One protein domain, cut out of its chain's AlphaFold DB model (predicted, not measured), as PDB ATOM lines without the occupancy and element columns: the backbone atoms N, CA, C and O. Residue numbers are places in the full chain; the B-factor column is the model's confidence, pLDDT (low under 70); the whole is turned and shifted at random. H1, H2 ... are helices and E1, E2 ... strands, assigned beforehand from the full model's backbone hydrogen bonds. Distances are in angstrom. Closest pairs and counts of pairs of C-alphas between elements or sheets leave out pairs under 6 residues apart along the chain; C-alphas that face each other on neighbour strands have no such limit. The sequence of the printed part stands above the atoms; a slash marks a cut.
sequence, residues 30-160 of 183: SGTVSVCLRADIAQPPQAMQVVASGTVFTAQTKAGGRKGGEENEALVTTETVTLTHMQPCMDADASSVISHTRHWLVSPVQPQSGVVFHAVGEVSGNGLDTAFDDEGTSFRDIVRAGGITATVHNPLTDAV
ATOM      1  N   SER A  30     -14.370 -92.339  72.201       65.50
ATOM      2  CA  SER A  30     -15.106 -93.598  72.168       65.50
ATOM      3  C   SER A  30     -15.821 -93.667  70.819       65.50
ATOM      4  O   SER A  30     -16.379 -92.680  70.322       65.50
ATOM      5  N   GLY A  31     -15.705 -94.802  70.139       84.00
ATOM      6  CA  GLY A  31     -16.426 -94.986  68.889       84.00
ATOM      7  C   GLY A  31     -17.902 -95.226  69.194       84.00
ATOM      8  O   GLY A  31     -18.240 -95.821  70.212       84.00
ATOM      9  N   THR A  32     -18.797 -94.776  68.319       94.06
ATOM     10  CA  THR A  32     -20.242 -94.917  68.539       94.06
ATOM     11  C   THR A  32     -20.803 -96.147  67.833       94.06
ATOM     12  O   THR A  32     -20.483 -96.423  66.665       94.06
ATOM     13  N   VAL A  33     -21.712 -96.841  68.509       97.19
ATOM     14  CA  VAL A  33     -22.524 -97.936  67.969       97.19
ATOM     15  C   VAL A  33     -24.004 -97.587  68.081       97.19
ATOM     16  O   VAL A  33     -24.398 -96.913  69.023       97.19
ATOM     17  N   SER A  34     -24.841 -98.083  67.171       97.75
ATOM     18  CA  SER A  34     -26.292 -98.088  67.381       97.75
ATOM     19  C   SER A  34     -26.708 -99.424  67.966       97.75
ATOM     20  O   SER A  34     -26.553-100.467  67.321       97.75
ATOM     21  N   VAL A  35     -27.211 -99.386  69.196       98.19
ATOM     22  CA  VAL A  35     -27.759-100.531  69.915       98.19
ATOM     23  C   VAL A  35     -29.252-100.600  69.636       98.19
ATOM     24  O   VAL A  35     -29.991 -99.661  69.924       98.19
ATOM     25  N   CYS A  36     -29.701-101.722  69.089       97.56
ATOM     26  CA  CYS A  36     -31.068-101.922  68.636       97.56
ATOM     27  C   CYS A  36     -31.688-103.189  69.218       97.56
ATOM     28  O   CYS A  36     -31.068-104.255  69.256       97.56
ATOM     29  N   LEU A  37     -32.971-103.091  69.543       96.06
ATOM     30  CA  LEU A  37     -33.856-104.231  69.683       96.06
ATOM     31  C   LEU A  37     -34.351-104.648  68.297       96.06
ATOM     32  O   LEU A  37     -34.906-103.844  67.543       96.06
ATOM     33  N   ARG A  38     -34.198-105.927  67.972       93.44
ATOM     34  CA  ARG A  38     -34.700-106.489  66.722       93.44
ATOM     35  C   ARG A  38     -36.220-106.364  66.608       93.44
ATOM     36  O   ARG A  38     -36.960-106.696  67.529       93.44
ATOM     37  N   ALA A  39     -36.683-105.963  65.428       84.75
ATOM     38  CA  ALA A  39     -38.095-105.692  65.159       84.75
ATOM     39  C   ALA A  39     -39.016-106.926  65.246       84.75
ATOM     40  O   ALA A  39     -40.221-106.774  65.430       84.75
ATOM     41  N   ASP A  40     -38.477-108.140  65.101       84.88
ATOM     42  CA  ASP A  40     -39.237-109.387  65.241       84.88
ATOM     43  C   ASP A  40     -39.435-109.821  66.702       84.88
ATOM     44  O   ASP A  40     -40.204-110.744  66.974       84.88
ATOM     45  N   ILE A  41     -38.806-109.124  67.653       83.69
ATOM     46  CA  ILE A  41     -39.048-109.310  69.079       83.69
ATOM     47  C   ILE A  41     -40.277-108.495  69.481       83.69
ATOM     48  O   ILE A  41     -40.241-107.271  69.603       83.69
ATOM     49  N   ALA A  42     -41.391-109.191  69.706       75.81
ATOM     50  CA  ALA A  42     -42.612-108.565  70.187       75.81
ATOM     51  C   ALA A  42     -42.412-108.021  71.610       75.81
ATOM     52  O   ALA A  42     -42.093-108.771  72.533       75.81
ATOM     53  N   GLN A  43     -42.664-106.724  71.795       73.56
ATOM     54  CA  GLN A  43     -42.648-106.088  73.107       73.56
ATOM     55  C   GLN A  43     -43.979-105.424  73.439       73.56
ATOM     56  O   GLN A  43     -44.592-104.800  72.569       73.56
ATOM     57  N   PRO A  44     -44.421-105.502  74.706       82.38
ATOM     58  CA  PRO A  44     -45.474-104.633  75.201       82.38
ATOM     59  C   PRO A  44     -45.113-103.155  74.957       82.38
ATOM     60  O   PRO A  44     -43.955-102.789  75.151       82.38
ATOM     61  N   PRO A  45     -46.075-102.279  74.612       81.88
ATOM     62  CA  PRO A  45     -45.799-100.865  74.331       81.88
ATOM     63  C   PRO A  45     -45.085-100.118  75.467       81.88
ATOM     64  O   PRO A  45     -44.311 -99.201  75.213       81.88
ATOM     65  N   GLN A  46     -45.341-100.516  76.716       83.69
ATOM     66  CA  GLN A  46     -44.723 -99.951  77.920       83.69
ATOM     67  C   GLN A  46     -43.443-100.670  78.381       83.69
ATOM     68  O   GLN A  46     -42.920-100.344  79.444       83.69
ATOM     69  N   ALA A  47     -42.965-101.682  77.651       86.69
ATOM     70  CA  ALA A  47     -41.733-102.369  78.013       86.69
ATOM     71  C   ALA A  47     -40.515-101.486  77.718       86.69
ATOM     72  O   ALA A  47     -40.436-100.833  76.677       86.69
ATOM     73  N   MET A  48     -39.557-101.507  78.642       91.44
ATOM     74  CA  MET A  48     -38.254-100.869  78.500       91.44
ATOM     75  C   MET A  48     -37.188-101.949  78.643       91.44
ATOM     76  O   MET A  48     -37.296-102.786  79.540       91.44
ATOM     77  N   GLN A  49     -36.196-101.949  77.759       94.31
ATOM     78  CA  GLN A  49     -35.005-102.786  77.890       94.31
ATOM     79  C   GLN A  49     -33.828-101.888  78.190       94.31
ATOM     80  O   GLN A  49     -33.520-100.987  77.413       94.31
ATOM     81  N   VAL A  50     -33.192-102.133  79.322       95.50
ATOM     82  CA  VAL A  50     -31.969-101.441  79.695       95.50
ATOM     83  C   VAL A  50     -30.815-102.299  79.205       95.50
ATOM     84  O   VAL A  50     -30.753-103.480  79.519       95.50
ATOM     85  N   VAL A  51     -29.941-101.718  78.394       96.56
ATOM     86  CA  VAL A  51     -28.659-102.322  78.033       96.56
ATOM     87  C   VAL A  51     -27.621-101.599  78.868       96.56
ATOM     88  O   VAL A  51     -27.397-100.405  78.667       96.56
ATOM     89  N   ALA A  52     -27.055-102.293  79.850       95.31
ATOM     90  CA  ALA A  52     -26.101-101.707  80.777       95.31
ATOM     91  C   ALA A  52     -24.779-101.338  80.082       95.31
ATOM     92  O   ALA A  52     -24.372-101.965  79.097       95.31
ATOM     93  N   SER A  53     -24.082-100.339  80.628       95.56
ATOM     94  CA  SER A  53     -22.641-100.191  80.397       95.56
ATOM     95  C   SER A  53     -21.934-101.493  80.774       95.56
ATOM     96  O   SER A  53     -22.297-102.128  81.759       95.56
ATOM     97  N   GLY A  54     -20.948-101.906  79.984       95.62
ATOM     98  CA  GLY A  54     -20.284-103.195  80.144       95.62
ATOM     99  C   GLY A  54     -20.934-104.337  79.359       95.62
ATOM    100  O   GLY A  54     -20.371-105.430  79.347       95.62
ATOM    101  N   THR A  55     -22.052-104.117  78.655       97.50
ATOM    102  CA  THR A  55     -22.639-105.154  77.789       97.50
ATOM    103  C   THR A  55     -21.714-105.430  76.606       97.50
ATOM    104  O   THR A  55     -21.402-104.536  75.817       97.50
ATOM    105  N   VAL A  56     -21.297-106.685  76.455       97.75
ATOM    106  CA  VAL A  56     -20.425-107.154  75.379       97.75
ATOM    107  C   VAL A  56     -21.253-107.736  74.243       97.75
ATOM    108  O   VAL A  56     -22.170-108.534  74.453       97.75
ATOM    109  N   PHE A  57     -20.873-107.376  73.023       98.31
ATOM    110  CA  PHE A  57     -21.468-107.858  71.791       98.31
ATOM    111  C   PHE A  57     -20.410-108.491  70.895       98.31
ATOM    112  O   PHE A  57     -19.264-108.045  70.885       98.31
ATOM    113  N   THR A  58     -20.795-109.492  70.102       97.56
ATOM    114  CA  THR A  58     -19.873-110.193  69.198       97.56
ATOM    115  C   THR A  58     -20.443-110.364  67.802       97.56
ATOM    116  O   THR A  58     -21.659-110.438  67.611       97.56
ATOM    117  N   ALA A  59     -19.550-110.443  66.822       95.75
ATOM    118  CA  ALA A  59     -19.865-110.797  65.447       95.75
ATOM    119  C   ALA A  59     -18.754-111.671  64.856       95.75
ATOM    120  O   ALA A  59     -17.592-111.577  65.251       95.75
ATOM    121  N   GLN A  60     -19.116-112.493  63.872       89.81
ATOM    122  CA  GLN A  60     -18.150-113.139  62.988       89.81
ATOM    123  C   GLN A  60     -18.084-112.343  61.688       89.81
ATOM    124  O   GLN A  60     -19.101-112.158  61.012       89.81
ATOM    125  N   THR A  61     -16.902-111.856  61.341       82.12
ATOM    126  CA  THR A  61     -16.662-111.046  60.149       82.12
ATOM    127  C   THR A  61     -15.746-111.786  59.185       82.12
ATOM    128  O   THR A  61     -15.080-112.762  59.529       82.12
ATOM    129  N   LYS A  62     -15.737-111.366  57.918       71.38
ATOM    130  CA  LYS A  62     -14.781-111.902  56.944       71.38
ATOM    131  C   LYS A  62     -13.484-111.114  57.060       71.38
ATOM    132  O   LYS A  62     -13.493-109.913  56.800       71.38
ATOM    133  N   ALA A  63     -12.378-111.797  57.341       65.50
ATOM    134  CA  ALA A  63     -11.063-111.176  57.402       65.50
ATOM    135  C   ALA A  63     -10.748-110.432  56.092       65.50
ATOM    136  O   ALA A  63     -10.874-110.991  54.994       65.50
ATOM    137  N   GLY A  64     -10.268-109.190  56.192       57.19
ATOM    138  CA  GLY A  64      -9.988-108.296  55.055       57.19
ATOM    139  C   GLY A  64      -8.820-108.709  54.136       57.19
ATOM    140  O   GLY A  64      -8.346-107.905  53.331       57.19
ATOM    141  N   GLY A  65      -8.316-109.943  54.242       53.72
ATOM    142  CA  GLY A  65      -7.138-110.441  53.529       53.72
ATOM    143  C   GLY A  65      -7.442-111.311  52.301       53.72
ATOM    144  O   GLY A  65      -8.452-112.000  52.213       53.72
ATOM    145  N   ARG A  66      -6.485-111.380  51.360       46.59
ATOM    146  CA  ARG A  66      -6.546-112.157  50.094       46.59
ATOM    147  C   ARG A  66      -6.683-113.690  50.271       46.59
ATOM    148  O   ARG A  66      -6.799-114.410  49.284       46.59
ATOM    149  N   LYS A  67      -6.656-114.181  51.514       51.41
ATOM    150  CA  LYS A  67      -6.912-115.568  51.944       51.41
ATOM    151  C   LYS A  67      -7.906-115.597  53.128       51.41
ATOM    152  O   LYS A  67      -7.682-116.330  54.081       51.41
ATOM    153  N   GLY A  68      -8.914-114.722  53.116       51.91
ATOM    154  CA  GLY A  68      -9.730-114.398  54.290       51.91
ATOM    155  C   GLY A  68     -10.387-115.610  54.955       51.91
ATOM    156  O   GLY A  68     -11.158-116.322  54.313       51.91
ATOM    157  N   GLY A  69     -10.050-115.829  56.229       64.75
ATOM    158  CA  GLY A  69     -10.829-116.643  57.163       64.75
ATOM    159  C   GLY A  69     -11.910-115.802  57.848       64.75
ATOM    160  O   GLY A  69     -12.065-114.622  57.538       64.75
ATOM    161  N   GLU A  70     -12.664-116.408  58.757       76.31
ATOM    162  CA  GLU A  70     -13.587-115.682  59.638       76.31
ATOM    163  C   GLU A  70     -12.807-115.127  60.839       76.31
ATOM    164  O   GLU A  70     -11.985-115.833  61.426       76.31
ATOM    165  N   GLU A  71     -13.030-113.859  61.175       83.25
ATOM    166  CA  GLU A  71     -12.496-113.202  62.370       83.25
ATOM    167  C   GLU A  71     -13.639-112.995  63.363       83.25
ATOM    168  O   GLU A  71     -14.744-112.610  62.985       83.25
ATOM    169  N   ASN A  72     -13.388-113.284  64.639       91.12
ATOM    170  CA  ASN A  72     -14.348-112.979  65.690       91.12
ATOM    171  C   ASN A  72     -14.017-111.596  66.252       91.12
ATOM    172  O   ASN A  72     -12.909-111.356  66.740       91.12
ATOM    173  N   GLU A  73     -14.989-110.701  66.185       95.56
ATOM    174  CA  GLU A  73     -14.894-109.337  66.681       95.56
ATOM    175  C   GLU A  73     -15.799-109.184  67.895       95.56
ATOM    176  O   GLU A  73     -16.868-109.801  67.973       95.56
ATOM    177  N   ALA A  74     -15.387-108.336  68.829       97.31
ATOM    178  CA  ALA A  74     -16.191-108.011  69.988       97.31
ATOM    179  C   ALA A  74     -16.074-106.534  70.339       97.31
ATOM    180  O   ALA A  74     -15.038-105.902  70.127       97.31
ATOM    181  N   LEU A  75     -17.157-105.999  70.888       97.88
ATOM    182  CA  LEU A  75     -17.248-104.635  71.385       97.88
ATOM    183  C   LEU A  75     -17.982-104.620  72.720       97.88
ATOM    184  O   LEU A  75     -18.734-105.543  73.026       97.88
ATOM    185  N   VAL A  76     -17.772-103.569  73.500       97.75
ATOM    186  CA  VAL A  76     -18.441-103.345  74.781       97.75
ATOM    187  C   VAL A  76     -19.018-101.940  74.812       97.75
ATOM    188  O   VAL A  76     -18.334-100.996  74.416       97.75
ATOM    189  N   THR A  77     -20.259-101.794  75.267       97.31
ATOM    190  CA  THR A  77     -20.848-100.474  75.523       97.31
ATOM    191  C   THR A  77     -20.194 -99.841  76.744       97.31
ATOM    192  O   THR A  77     -20.003-100.498  77.766       97.31
ATOM    193  N   THR A  78     -19.853 -98.560  76.674       95.88
ATOM    194  CA  THR A  78     -19.278 -97.819  77.810       95.88
ATOM    195  C   THR A  78     -20.322 -96.994  78.552       95.88
ATOM    196  O   THR A  78     -20.061 -96.508  79.652       95.88
ATOM    197  N   GLU A  79     -21.540 -96.910  78.022       95.12
ATOM    198  CA  GLU A  79     -22.686 -96.279  78.668       95.12
ATOM    199  C   GLU A  79     -23.937 -97.163  78.638       95.12
ATOM    200  O   GLU A  79     -24.029 -98.138  77.891       95.12
ATOM    201  N   THR A  80     -24.901 -96.815  79.488       96.00
ATOM    202  CA  THR A  80     -26.191 -97.501  79.582       96.00
ATOM    203  C   THR A  80     -27.192 -96.845  78.638       96.00
ATOM    204  O   THR A  80     -27.436 -95.642  78.737       96.00
ATOM    205  N   VAL A  81     -27.862 -97.640  77.802       96.50
ATOM    206  CA  VAL A  81     -28.956 -97.171  76.936       96.50
ATOM    207  C   VAL A  81     -30.285 -97.827  77.290       96.50
ATOM    208  O   VAL A  81     -30.338 -98.930  77.830       96.50
ATOM    209  N   THR A  82     -31.388 -97.132  77.005       96.31
ATOM    210  CA  THR A  82     -32.746 -97.621  77.280       96.31
ATOM    211  C   THR A  82     -33.553 -97.699  75.995       96.31
ATOM    212  O   THR A  82     -33.924 -96.686  75.412       96.31
ATOM    213  N   LEU A  83     -33.876 -98.916  75.581       95.38
ATOM    214  CA  LEU A  83     -34.657 -99.193  74.387       95.38
ATOM    215  C   LEU A  83     -36.134 -99.330  74.743       95.38
ATOM    216  O   LEU A  83     -36.501 -99.929  75.757       95.38
ATOM    217  N   THR A  84     -36.994 -98.794  73.887       92.50
ATOM    218  CA  THR A  84     -38.450 -98.848  74.054       92.50
ATOM    219  C   THR A  84     -39.123 -99.212  72.739       92.50
ATOM    220  O   THR A  84     -38.516 -99.134  71.675       92.50
ATOM    221  N   HIS A  85     -40.416 -99.530  72.782       89.19
ATOM    222  CA  HIS A  85     -41.187 -99.757  71.558       89.19
ATOM    223  C   HIS A  85     -41.151 -98.557  70.585       89.19
ATOM    224  O   HIS A  85     -41.113 -98.745  69.372       89.19
ATOM    225  N   MET A  86     -41.146 -97.326  71.109       91.25
ATOM    226  CA  MET A  86     -41.127 -96.097  70.299       91.25
ATOM    227  C   MET A  86     -39.719 -95.690  69.855       91.25
ATOM    228  O   MET A  86     -39.568 -94.968  68.871       91.25
ATOM    229  N   GLN A  87     -38.700 -96.144  70.581       94.25
ATOM    230  CA  GLN A  87     -37.292 -95.896  70.304       94.25
ATOM    231  C   GLN A  87     -36.528 -97.217  70.460       94.25
ATOM    232  O   GLN A  87     -35.916 -97.460  71.503       94.25
ATOM    233  N   PRO A  88     -36.615 -98.110  69.456       94.81
ATOM    234  CA  PRO A  88     -36.024 -99.442  69.541       94.81
ATOM    235  C   PRO A  88     -34.511 -99.424  69.319       94.81
ATOM    236  O   PRO A  88     -33.872-100.440  69.561       94.81
ATOM    237  N   CYS A  89     -33.953 -98.298  68.862       96.62
ATOM    238  CA  CYS A  89     -32.527 -98.090  68.661       96.62
ATOM    239  C   CYS A  89     -32.063 -96.815  69.364       96.62
ATOM    240  O   CYS A  89     -32.751 -95.787  69.309       96.62
ATOM    241  N   MET A  90     -30.885 -96.873  69.972       97.44
ATOM    242  CA  MET A  90     -30.174 -95.729  70.531       97.44
ATOM    243  C   MET A  90     -28.689 -95.836  70.216       97.44
ATOM    244  O   MET A  90     -28.145 -96.937  70.182       97.44
ATOM    245  N   ASP A  91     -28.048 -94.693  70.007       96.88
ATOM    246  CA  ASP A  91     -26.595 -94.643  69.913       96.88
ATOM    247  C   ASP A  91     -25.989 -94.766  71.314       96.88
ATOM    248  O   ASP A  91     -26.574 -94.285  72.289       96.88
ATOM    249  N   ALA A  92     -24.851 -95.445  71.390       96.19
ATOM    250  CA  ALA A  92     -24.065 -95.638  72.594       96.19
ATOM    251  C   ALA A  92     -22.576 -95.526  72.263       96.19
ATOM    252  O   ALA A  92     -22.125 -96.009  71.216       96.19
ATOM    253  N   ASP A  93     -21.808 -94.970  73.183       96.38
ATOM    254  CA  ASP A  93     -20.359 -95.090  73.179       96.38
ATOM    255  C   ASP A  93     -19.925 -96.544  73.423       96.38
ATOM    256  O   ASP A  93     -20.539 -97.293  74.199       96.38
ATOM    257  N   ALA A  94     -18.860 -96.957  72.739       97.06
ATOM    258  CA  ALA A  94     -18.318 -98.302  72.821       97.06
ATOM    259  C   ALA A  94     -16.807 -98.367  72.563       97.06
ATOM    260  O   ALA A  94     -16.204 -97.511  71.909       97.06
ATOM    261  N   SER A  95     -16.224 -99.474  73.016       97.06
ATOM    262  CA  SER A  95     -14.822 -99.835  72.798       97.06
ATOM    263  C   SER A  95     -14.713-101.224  72.174       97.06
ATOM    264  O   SER A  95     -15.583-102.075  72.371       97.06
ATOM    265  N   SER A  96     -13.625-101.483  71.448       97.06
ATOM    266  CA  SER A  96     -13.268-102.841  71.021       97.06
ATOM    267  C   SER A  96     -12.986-103.718  72.245       97.06
ATOM    268  O   SER A  96     -12.478-103.235  73.257       97.06
ATOM    269  N   VAL A  97     -13.255-105.018  72.154       96.44
ATOM    270  CA  VAL A  97     -12.916-105.985  73.205       96.44
ATOM    271  C   VAL A  97     -11.879-106.967  72.685       96.44
ATOM    272  O   VAL A  97     -12.070-107.597  71.645       96.44
ATOM    273  N   ILE A  98     -10.798-107.125  73.445       94.25
ATOM    274  CA  ILE A  98      -9.757-108.116  73.183       94.25
ATOM    275  C   ILE A  98      -9.858-109.223  74.234       94.25
ATOM    276  O   ILE A  98      -9.724-108.962  75.426       94.25
ATOM    277  N   SER A  99     -10.061-110.467  73.802       93.19
ATOM    278  CA  SER A  99      -9.983-111.658  74.656       93.19
ATOM    279  C   SER A  99      -9.211-112.757  73.934       93.19
ATOM    280  O   SER A  99      -9.593-113.216  72.853       93.19
ATOM    281  N   HIS A 100      -8.113-113.201  74.547       90.56
ATOM    282  CA  HIS A 100      -7.293-114.284  74.004       90.56
ATOM    283  C   HIS A 100      -7.981-115.647  74.095       90.56
ATOM    284  O   HIS A 100      -7.821-116.461  73.187       90.56
ATOM    285  N   THR A 101      -8.749-115.886  75.156       88.19
ATOM    286  CA  THR A 101      -9.468-117.145  75.401       88.19
ATOM    287  C   THR A 101     -10.683-117.294  74.487       88.19
ATOM    288  O   THR A 101     -10.997-118.401  74.060       88.19
ATOM    289  N   ARG A 102     -11.343-116.184  74.131       88.50
ATOM    290  CA  ARG A 102     -12.507-116.167  73.224       88.50
ATOM    291  C   ARG A 102     -12.145-115.889  71.766       88.50
ATOM    292  O   ARG A 102     -13.022-115.864  70.906       88.50
ATOM    293  N   HIS A 103     -10.855-115.694  71.489       90.38
ATOM    294  CA  HIS A 103     -10.318-115.354  70.172       90.38
ATOM    295  C   HIS A 103     -10.921-114.080  69.557       90.38
ATOM    296  O   HIS A 103     -11.033-113.972  68.336       90.38
ATOM    297  N   TRP A 104     -11.270-113.100  70.393       93.94
ATOM    298  CA  TRP A 104     -11.627-111.750  69.956       93.94
ATOM    299  C   TRP A 104     -10.347-110.931  69.905       93.94
ATOM    300  O   TRP A 104      -9.864-110.461  70.930       93.94
ATOM    301  N   LEU A 105      -9.725-110.865  68.731       92.19
ATOM    302  CA  LEU A 105      -8.375-110.305  68.567       92.19
ATOM    303  C   LEU A 105      -8.346-109.071  67.658       92.19
ATOM    304  O   LEU A 105      -7.272-108.567  67.333       92.19
ATOM    305  N   VAL A 106      -9.516-108.595  67.234       92.62
ATOM    306  CA  VAL A 106      -9.648-107.461  66.321       92.62
ATOM    307  C   VAL A 106      -9.770-106.167  67.116       92.62
ATOM    308  O   VAL A 106     -10.713-105.972  67.876       92.62
ATOM    309  N   SER A 107      -8.807-105.268  66.914       92.19
ATOM    310  CA  SER A 107      -8.858-103.882  67.369       92.19
ATOM    311  C   SER A 107      -8.019-103.001  66.427       92.19
ATOM    312  O   SER A 107      -6.879-103.365  66.119       92.19
ATOM    313  N   PRO A 108      -8.544-101.863  65.941       93.69
ATOM    314  CA  PRO A 108      -9.898-101.363  66.173       93.69
ATOM    315  C   PRO A 108     -10.956-102.175  65.415       93.69
ATOM    316  O   PRO A 108     -10.744-102.554  64.260       93.69
ATOM    317  N   VAL A 109     -12.121-102.372  66.031       94.88
ATOM    318  CA  VAL A 109     -13.323-102.830  65.327       94.88
ATOM    319  C   VAL A 109     -13.763-101.740  64.348       94.88
ATOM    320  O   VAL A 109     -13.925-100.573  64.716       94.88
ATOM    321  N   GLN A 110     -13.924-102.113  63.079       94.69
ATOM    322  CA  GLN A 110     -14.256-101.191  61.991       94.69
ATOM    323  C   GLN A 110     -15.754-101.236  61.661       94.69
ATOM    324  O   GLN A 110     -16.364-102.304  61.738       94.69
ATOM    325  N   PRO A 111     -16.352-100.120  61.202       93.88
ATOM    326  CA  PRO A 111     -17.687-100.149  60.622       93.88
ATOM    327  C   PRO A 111     -17.687-101.003  59.348       93.88
ATOM    328  O   PRO A 111     -16.929-100.755  58.406       93.88
ATOM    329  N   GLN A 112     -18.554-102.014  59.308       91.31
ATOM    330  CA  GLN A 112     -18.651-102.970  58.206       91.31
ATOM    331  C   GLN A 112     -20.100-103.107  57.740       91.31
ATOM    332  O   GLN A 112     -21.026-103.256  58.535       91.31
ATOM    333  N   SER A 113     -20.308-103.069  56.423       88.94
ATOM    334  CA  SER A 113     -21.650-103.204  55.857       88.94
ATOM    335  C   SER A 113     -22.185-104.621  56.068       88.94
ATOM    336  O   SER A 113     -21.552-105.594  55.662       88.94
ATOM    337  N   GLY A 114     -23.368-104.724  56.677       88.75
ATOM    338  CA  GLY A 114     -24.057-105.997  56.896       88.75
ATOM    339  C   GLY A 114     -23.538-106.819  58.077       88.75
ATOM    340  O   GLY A 114     -24.026-107.929  58.276       88.75
ATOM    341  N   VAL A 115     -22.590-106.296  58.860       93.94
ATOM    342  CA  VAL A 115     -22.165-106.913  60.122       93.94
ATOM    343  C   VAL A 115     -23.065-106.408  61.243       93.94
ATOM    344  O   VAL A 115     -23.221-105.202  61.425       93.94
ATOM    345  N   VAL A 116     -23.653-107.344  61.985       95.88
ATOM    346  CA  VAL A 116     -24.486-107.073  63.157       95.88
ATOM    347  C   VAL A 116     -23.884-107.825  64.329       95.88
ATOM    348  O   VAL A 116     -23.682-109.036  64.253       95.88
ATOM    349  N   PHE A 117     -23.592-107.099  65.399       97.81
ATOM    350  CA  PHE A 117     -23.109-107.678  66.641       97.81
ATOM    351  C   PHE A 117     -24.299-108.064  67.515       97.81
ATOM    352  O   PHE A 117     -25.292-107.339  67.559       97.81
ATOM    353  N   HIS A 118     -24.207-109.182  68.226       97.75
ATOM    354  CA  HIS A 118     -25.243-109.659  69.145       97.75
ATOM    355  C   HIS A 118     -24.731-109.629  70.579       97.75
ATOM    356  O   HIS A 118     -23.579-109.988  70.812       97.75
ATOM    357  N   ALA A 119     -25.573-109.217  71.529       97.69
ATOM    358  CA  ALA A 119     -25.217-109.227  72.946       97.69
ATOM    359  C   ALA A 119     -24.931-110.662  73.425       97.69
ATOM    360  O   ALA A 119     -25.684-111.584  73.104       97.69
ATOM    361  N   VAL A 120     -23.853-110.848  74.191       96.25
ATOM    362  CA  VAL A 120     -23.412-112.171  74.678       96.25
ATOM    363  C   VAL A 120     -23.130-112.233  76.173       96.25
ATOM    364  O   VAL A 120     -23.094-113.327  76.729       96.25
ATOM    365  N   GLY A 121     -22.912-111.093  76.821       95.06
ATOM    366  CA  GLY A 121     -22.615-111.041  78.245       95.06
ATOM    367  C   GLY A 121     -22.394-109.620  78.739       95.06
ATOM    368  O   GLY A 121     -22.516-108.664  77.974       95.06
ATOM    369  N   GLU A 122     -22.016-109.511  80.000       94.38
ATOM    370  CA  GLU A 122     -21.575-108.286  80.653       94.38
ATOM    371  C   GLU A 122     -20.160-108.477  81.203       94.38
ATOM    372  O   GLU A 122     -19.787-109.564  81.657       94.38
ATOM    373  N   VAL A 123     -19.338-107.431  81.134       93.06
ATOM    374  CA  VAL A 123     -18.005-107.445  81.744       93.06
ATOM    375  C   VAL A 123     -18.140-107.587  83.258       93.06
ATOM    376  O   VAL A 123     -18.719-106.734  83.922       93.06
ATOM    377  N   SER A 124     -17.534-108.635  83.816       88.62
ATOM    378  CA  SER A 124     -17.522-108.891  85.258       88.62
ATOM    379  C   SER A 124     -16.104-109.214  85.718       88.62
ATOM    380  O   SER A 124     -15.504-110.217  85.324       88.62
ATOM    381  N   GLY A 125     -15.524-108.323  86.529       86.06
ATOM    382  CA  GLY A 125     -14.126-108.420  86.947       86.06
ATOM    383  C   GLY A 125     -13.171-108.434  85.749       86.06
ATOM    384  O   GLY A 125     -13.079-107.455  85.016       86.06
ATOM    385  N   ASN A 126     -12.457-109.546  85.566       84.81
ATOM    386  CA  ASN A 126     -11.512-109.736  84.459       84.81
ATOM    387  C   ASN A 126     -12.112-110.489  83.264       84.81
ATOM    388  O   ASN A 126     -11.405-110.705  82.277       84.81
ATOM    389  N   GLY A 127     -13.371-110.916  83.357       88.31
ATOM    390  CA  GLY A 127     -13.992-111.796  82.383       88.31
ATOM    391  C   GLY A 127     -15.363-111.331  81.931       88.31
ATOM    392  O   GLY A 127     -15.683-110.141  81.940       88.31
ATOM    393  N   LEU A 128     -16.151-112.302  81.487       91.25
ATOM    394  CA  LEU A 128     -17.473-112.087  80.927       91.25
ATOM    395  C   LEU A 128     -18.489-112.961  81.652       91.25
ATOM    396  O   LEU A 128     -18.419-114.191  81.567       91.25
ATOM    397  N   ASP A 129     -19.468-112.331  82.293       91.12
ATOM    398  CA  ASP A 129     -20.670-113.031  82.725       91.12
ATOM    399  C   ASP A 129     -21.638-113.158  81.544       91.12
ATOM    400  O   ASP A 129     -22.035-112.173  80.932       91.12
ATOM    401  N   THR A 130     -22.019-114.388  81.211       90.94
ATOM    402  CA  THR A 130     -22.964-114.690  80.118       90.94
ATOM    403  C   THR A 130     -24.347-115.087  80.632       90.94
ATOM    404  O   THR A 130     -25.270-115.289  79.839       90.94
ATOM    405  N   ALA A 131     -24.502-115.238  81.950       86.88
ATOM    406  CA  ALA A 131     -25.746-115.677  82.563       86.88
ATOM    407  C   ALA A 131     -26.780-114.546  82.634       86.88
ATOM    408  O   ALA A 131     -27.989-114.817  82.535       86.88
ATOM    409  N   PHE A 132     -26.291-113.301  82.756       86.31
ATOM    410  CA  PHE A 132     -27.100-112.105  82.987       86.31
ATOM    411  C   PHE A 132     -28.043-112.315  84.180       86.31
ATOM    412  O   PHE A 132     -29.227-111.997  84.107       86.31
ATOM    413  N   ASP A 133     -27.570-112.960  85.249       83.56
ATOM    414  CA  ASP A 133     -28.442-113.385  86.353       83.56
ATOM    415  C   ASP A 133     -28.948-112.207  87.199       83.56
ATOM    416  O   ASP A 133     -30.002-112.319  87.830       83.56
ATOM    417  N   ASP A 134     -28.251-111.070  87.142       84.00
ATOM    418  CA  ASP A 134     -28.682-109.804  87.740       84.00
ATOM    419  C   ASP A 134     -29.779-109.097  86.913       84.00
ATOM    420  O   ASP A 134     -30.445-108.183  87.406       84.00
ATOM    421  N   GLU A 135     -30.033-109.562  85.684       88.06
ATOM    422  CA  GLU A 135     -31.035-109.002  84.781       88.06
ATOM    423  C   GLU A 135     -32.396-109.703  84.868       88.06
ATOM    424  O   GLU A 135     -32.544-110.891  85.179       88.06
ATOM    425  N   GLY A 136     -33.450-108.965  84.513       87.25
ATOM    426  CA  GLY A 136     -34.803-109.518  84.458       87.25
ATOM    427  C   GLY A 136     -34.929-110.650  83.430       87.25
ATOM    428  O   GLY A 136     -34.394-110.567  82.324       87.25
ATOM    429  N   THR A 137     -35.721-111.688  83.737       87.31
ATOM    430  CA  THR A 137     -35.934-112.858  82.855       87.31
ATOM    431  C   THR A 137     -36.284-112.477  81.415       87.31
ATOM    432  O   THR A 137     -35.781-113.087  80.479       87.31
ATOM    433  N   SER A 138     -37.094-111.430  81.226       88.31
ATOM    434  CA  SER A 138     -37.451-110.938  79.893       88.31
ATOM    435  C   SER A 138     -36.245-110.458  79.088       88.31
ATOM    436  O   SER A 138     -36.179-110.730  77.896       88.31
ATOM    437  N   PHE A 139     -35.301-109.751  79.715       91.44
ATOM    438  CA  PHE A 139     -34.101-109.264  79.036       91.44
ATOM    439  C   PHE A 139     -33.215-110.444  78.635       91.44
ATOM    440  O   PHE A 139     -32.831-110.570  77.473       91.44
ATOM    441  N   ARG A 140     -33.003-111.381  79.565       92.81
ATOM    442  CA  ARG A 140     -32.241-112.617  79.335       92.81
ATOM    443  C   ARG A 140     -32.800-113.441  78.176       92.81
ATOM    444  O   ARG A 140     -32.038-113.923  77.339       92.81
ATOM    445  N   ASP A 141     -34.122-113.581  78.092       91.88
ATOM    446  CA  ASP A 141     -34.781-114.300  76.997       91.88
ATOM    447  C   ASP A 141     -34.590-113.589  75.648       91.88
ATOM    448  O   ASP A 141     -34.341-114.244  74.633       91.88
ATOM    449  N   ILE A 142     -34.643-112.252  75.630       93.50
ATOM    450  CA  ILE A 142     -34.386-111.447  74.428       93.50
ATOM    451  C   ILE A 142     -32.929-111.600  73.982       93.50
ATOM    452  O   ILE A 142     -32.684-111.834  72.798       93.50
ATOM    453  N   VAL A 143     -31.967-111.505  74.902       94.56
ATOM    454  CA  VAL A 143     -30.542-111.699  74.597       94.56
ATOM    455  C   VAL A 143     -30.289-113.109  74.070       94.56
ATOM    456  O   VAL A 143     -29.677-113.259  73.014       94.56
ATOM    457  N   ARG A 144     -30.844-114.146  74.710       92.62
ATOM    458  CA  ARG A 144     -30.727-115.541  74.248       92.62
ATOM    459  C   ARG A 144     -31.321-115.755  72.852       92.62
ATOM    460  O   ARG A 144     -30.827-116.590  72.100       92.62
ATOM    461  N   ALA A 145     -32.359-115.003  72.491       92.69
ATOM    462  CA  ALA A 145     -32.937-114.999  71.146       92.69
ATOM    463  C   ALA A 145     -32.130-114.164  70.125       92.69
ATOM    464  O   ALA A 145     -32.525-114.066  68.960       92.69
ATOM    465  N   GLY A 146     -31.021-113.538  70.537       93.94
ATOM    466  CA  GLY A 146     -30.217-112.634  69.711       93.94
ATOM    467  C   GLY A 146     -30.919-111.308  69.412       93.94
ATOM    468  O   GLY A 146     -30.650-110.694  68.378       93.94
ATOM    469  N   GLY A 147     -31.861-110.906  70.269       95.62
ATOM    470  CA  GLY A 147     -32.757-109.766  70.087       95.62
ATOM    471  C   GLY A 147     -32.121-108.399  70.332       95.62
ATOM    472  O   GLY A 147     -32.587-107.426  69.748       95.62
ATOM    473  N   ILE A 148     -31.067-108.321  71.150       97.38
ATOM    474  CA  ILE A 148     -30.285-107.094  71.368       97.38
ATOM    475  C   ILE A 148     -29.066-107.122  70.448       97.38
ATOM    476  O   ILE A 148     -28.281-108.074  70.460       97.38
ATOM    477  N   THR A 149     -28.934-106.086  69.627       98.12
ATOM    478  CA  THR A 149     -27.938-105.997  68.554       98.12
ATOM    479  C   THR A 149     -27.191-104.676  68.590       98.12
ATOM    480  O   THR A 149     -27.719-103.701  69.113       98.12
ATOM    481  N   ALA A 150     -25.992-104.633  68.014       98.12
ATOM    482  CA  ALA A 150     -25.224-103.410  67.827       98.12
ATOM    483  C   ALA A 150     -24.658-103.319  66.401       98.12
ATOM    484  O   ALA A 150     -24.263-104.325  65.809       98.12
ATOM    485  N   THR A 151     -24.613-102.106  65.849       97.75
ATOM    486  CA  THR A 151     -23.951-101.800  64.569       97.75
ATOM    487  C   THR A 151     -22.948-100.674  64.763       97.75
ATOM    488  O   THR A 151     -23.271 -99.653  65.359       97.75
ATOM    489  N   VAL A 152     -21.735-100.846  64.245       96.81
ATOM    490  CA  VAL A 152     -20.638 -99.882  64.398       96.81
ATOM    491  C   VAL A 152     -20.759 -98.766  63.359       96.81
ATOM    492  O   VAL A 152     -20.860 -99.045  62.162       96.81
ATOM    493  N   HIS A 153     -20.724 -97.505  63.800       93.31
ATOM    494  CA  HIS A 153     -20.775 -96.331  62.915       93.31
ATOM    495  C   HIS A 153     -19.402 -95.714  62.660       93.31
ATOM    496  O   HIS A 153     -19.107 -95.291  61.539       93.31
ATOM    497  N   ASN A 154     -18.549 -95.717  63.680       91.69
ATOM    498  CA  ASN A 154     -17.196 -95.182  63.636       91.69
ATOM    499  C   ASN A 154     -16.211 -96.231  64.164       91.69
ATOM    500  O   ASN A 154     -16.612 -97.062  64.974       91.69
ATOM    501  N   PRO A 155     -14.942 -96.225  63.719       94.38
ATOM    502  CA  PRO A 155     -13.952 -97.160  64.240       94.38
ATOM    503  C   PRO A 155     -13.850 -97.063  65.766       94.38
ATOM    504  O   PRO A 155     -13.699 -95.964  66.297       94.38
ATOM    505  N   LEU A 156     -13.908 -98.202  66.454       95.56
ATOM    506  CA  LEU A 156     -13.763 -98.269  67.909       95.56
ATOM    507  C   LEU A 156     -12.268 -98.337  68.248       95.56
ATOM    508  O   LEU A 156     -11.692 -99.423  68.332       95.56
ATOM    509  N   THR A 157     -11.606 -97.182  68.340       93.56
ATOM    510  CA  THR A 157     -10.142 -97.108  68.518       93.56
ATOM    511  C   THR A 157      -9.664 -97.533  69.894       93.56
ATOM    512  O   THR A 157      -8.554 -98.054  70.013       93.56
ATOM    513  N   ASP A 158     -10.506 -97.354  70.905       93.75
ATOM    514  CA  ASP A 158     -10.215 -97.800  72.257       93.75
ATOM    515  C   ASP A 158     -10.466 -99.297  72.392       93.75
ATOM    516  O   ASP A 158     -11.323 -99.876  71.716       93.75
ATOM    517  N   ALA A 159      -9.704 -99.934  73.280       92.75
ATOM    518  CA  ALA A 159      -9.797-101.364  73.516       92.75
ATOM    519  C   ALA A 159      -9.810-101.689  75.008       92.75
ATOM    520  O   ALA A 159      -8.945-101.247  75.766       92.75
ATOM    521  N   VAL A 160     -10.754-102.535  75.405       93.25
ATOM    522  CA  VAL A 160     -10.798-103.179  76.718       93.25
ATOM    523  C   VAL A 160     -10.292-104.606  76.554       93.25
ATOM    524  O   VAL A 160     -10.751-105.341  75.683       93.25
TER     525      VAL A 160
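AT A GLANCE: This is residues 30 to 160 of the 183 residues of an uncharacterized protein of Acetobacter pasteurianus 386B (UniProt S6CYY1). You are looking at a small closed barrel of six antiparallel strands, E1, E6, E4, E3, E7 and E9, with the one named helix, H1, packed on its outside. A separate two-strand antiparallel sheet, E2 and E5, lies beside Leu 37 of E1 and Cys 89 of E6, and the short strand E8 pairs with E7 outside the ring. The printed part has 131 residues, with one named helix and nine named strands that follow along the chain as E1 E2 E3 E4 E5 E6 E7 E8 H1 E9; the helix holds 8 and the strands 58 of the 131 printed residues, and the class is mostly strand. It is compact, with a radius of gyration of the C-alphas of 14.3 A, and only just elongated, spanning 48 by 31 by 25 A.

IN THESE COORDINATES: Find C-alpha 31 at (-16.426, -94.986, 68.889); from there E1 runs 19.7 A to residue 37. Next come E2, residues 48 to 51, E3, residues 55 to 62 and 23.3 A long, and E4, residues 70 to 77 and 23.2 A long. E5 holds residues 81 to 84, and E6, residues 89 to 99, runs 27.0 A and bends by 68 degrees at residue 93. E7, residues 117 to 124, is 19.5 A long and bends by 56 degrees at residue 120; E8 follows at residues 127 to 129. H1, residues 137 to 144, begins at C-alpha 137 at (-35.934, -112.858, 82.855), and E9, residues 148 to 152, ends at C-alpha 152 at (-20.638, -99.882, 64.398).

HOW THE PARTS SIT: Begin at E1, where N 33 is 2.9 A from O 92 of E6 and N 36 is 2.8 A from O 149 of E9. The pairing of E6 is staggered: residues 89 to 94 pair with E1, residues 94 to 96 with E4, where N 95 and O 76 are 3.0 A apart. E3 and E4 form a hairpin, with N 73 and O 59 at 2.9 A. On the other side of E3 is E7, with N 56 and O 121 at 2.8 A. N 117 of E7 and O 150 of E9 are 2.9 A apart, and in the hairpin E7 and E8, N 122 and O 129 are 2.8 A apart. In the separate sheet, N 49 of E2 and O 83 of E5 are 2.9 A apart; the closest C-alphas of E5 and E6 are those of Leu 83 and Cys 89, at 6.2 A. H1 is on the barrel, outside it and over none of its strands, at a height over the sheet of 6.2 A; its closest C-alpha to E7 is that of Val 143, 6.1 A from that of Ala 119. Every O i to N i+4 pair in H1 is within hydrogen-bond range.

THE WHOLE: Look to Gln 46 and Arg 66 for the two C-alphas farthest apart, 48.8 A. The printed part has no cut; the link from E6 to E7, residues 100 to 116, is long. Residues 96 to 97 of E6 pair in parallel with residues 159 to 160. The mean pLDDT of the printed part is 90.1, with residue 30 and residues 63 to 69 under 70.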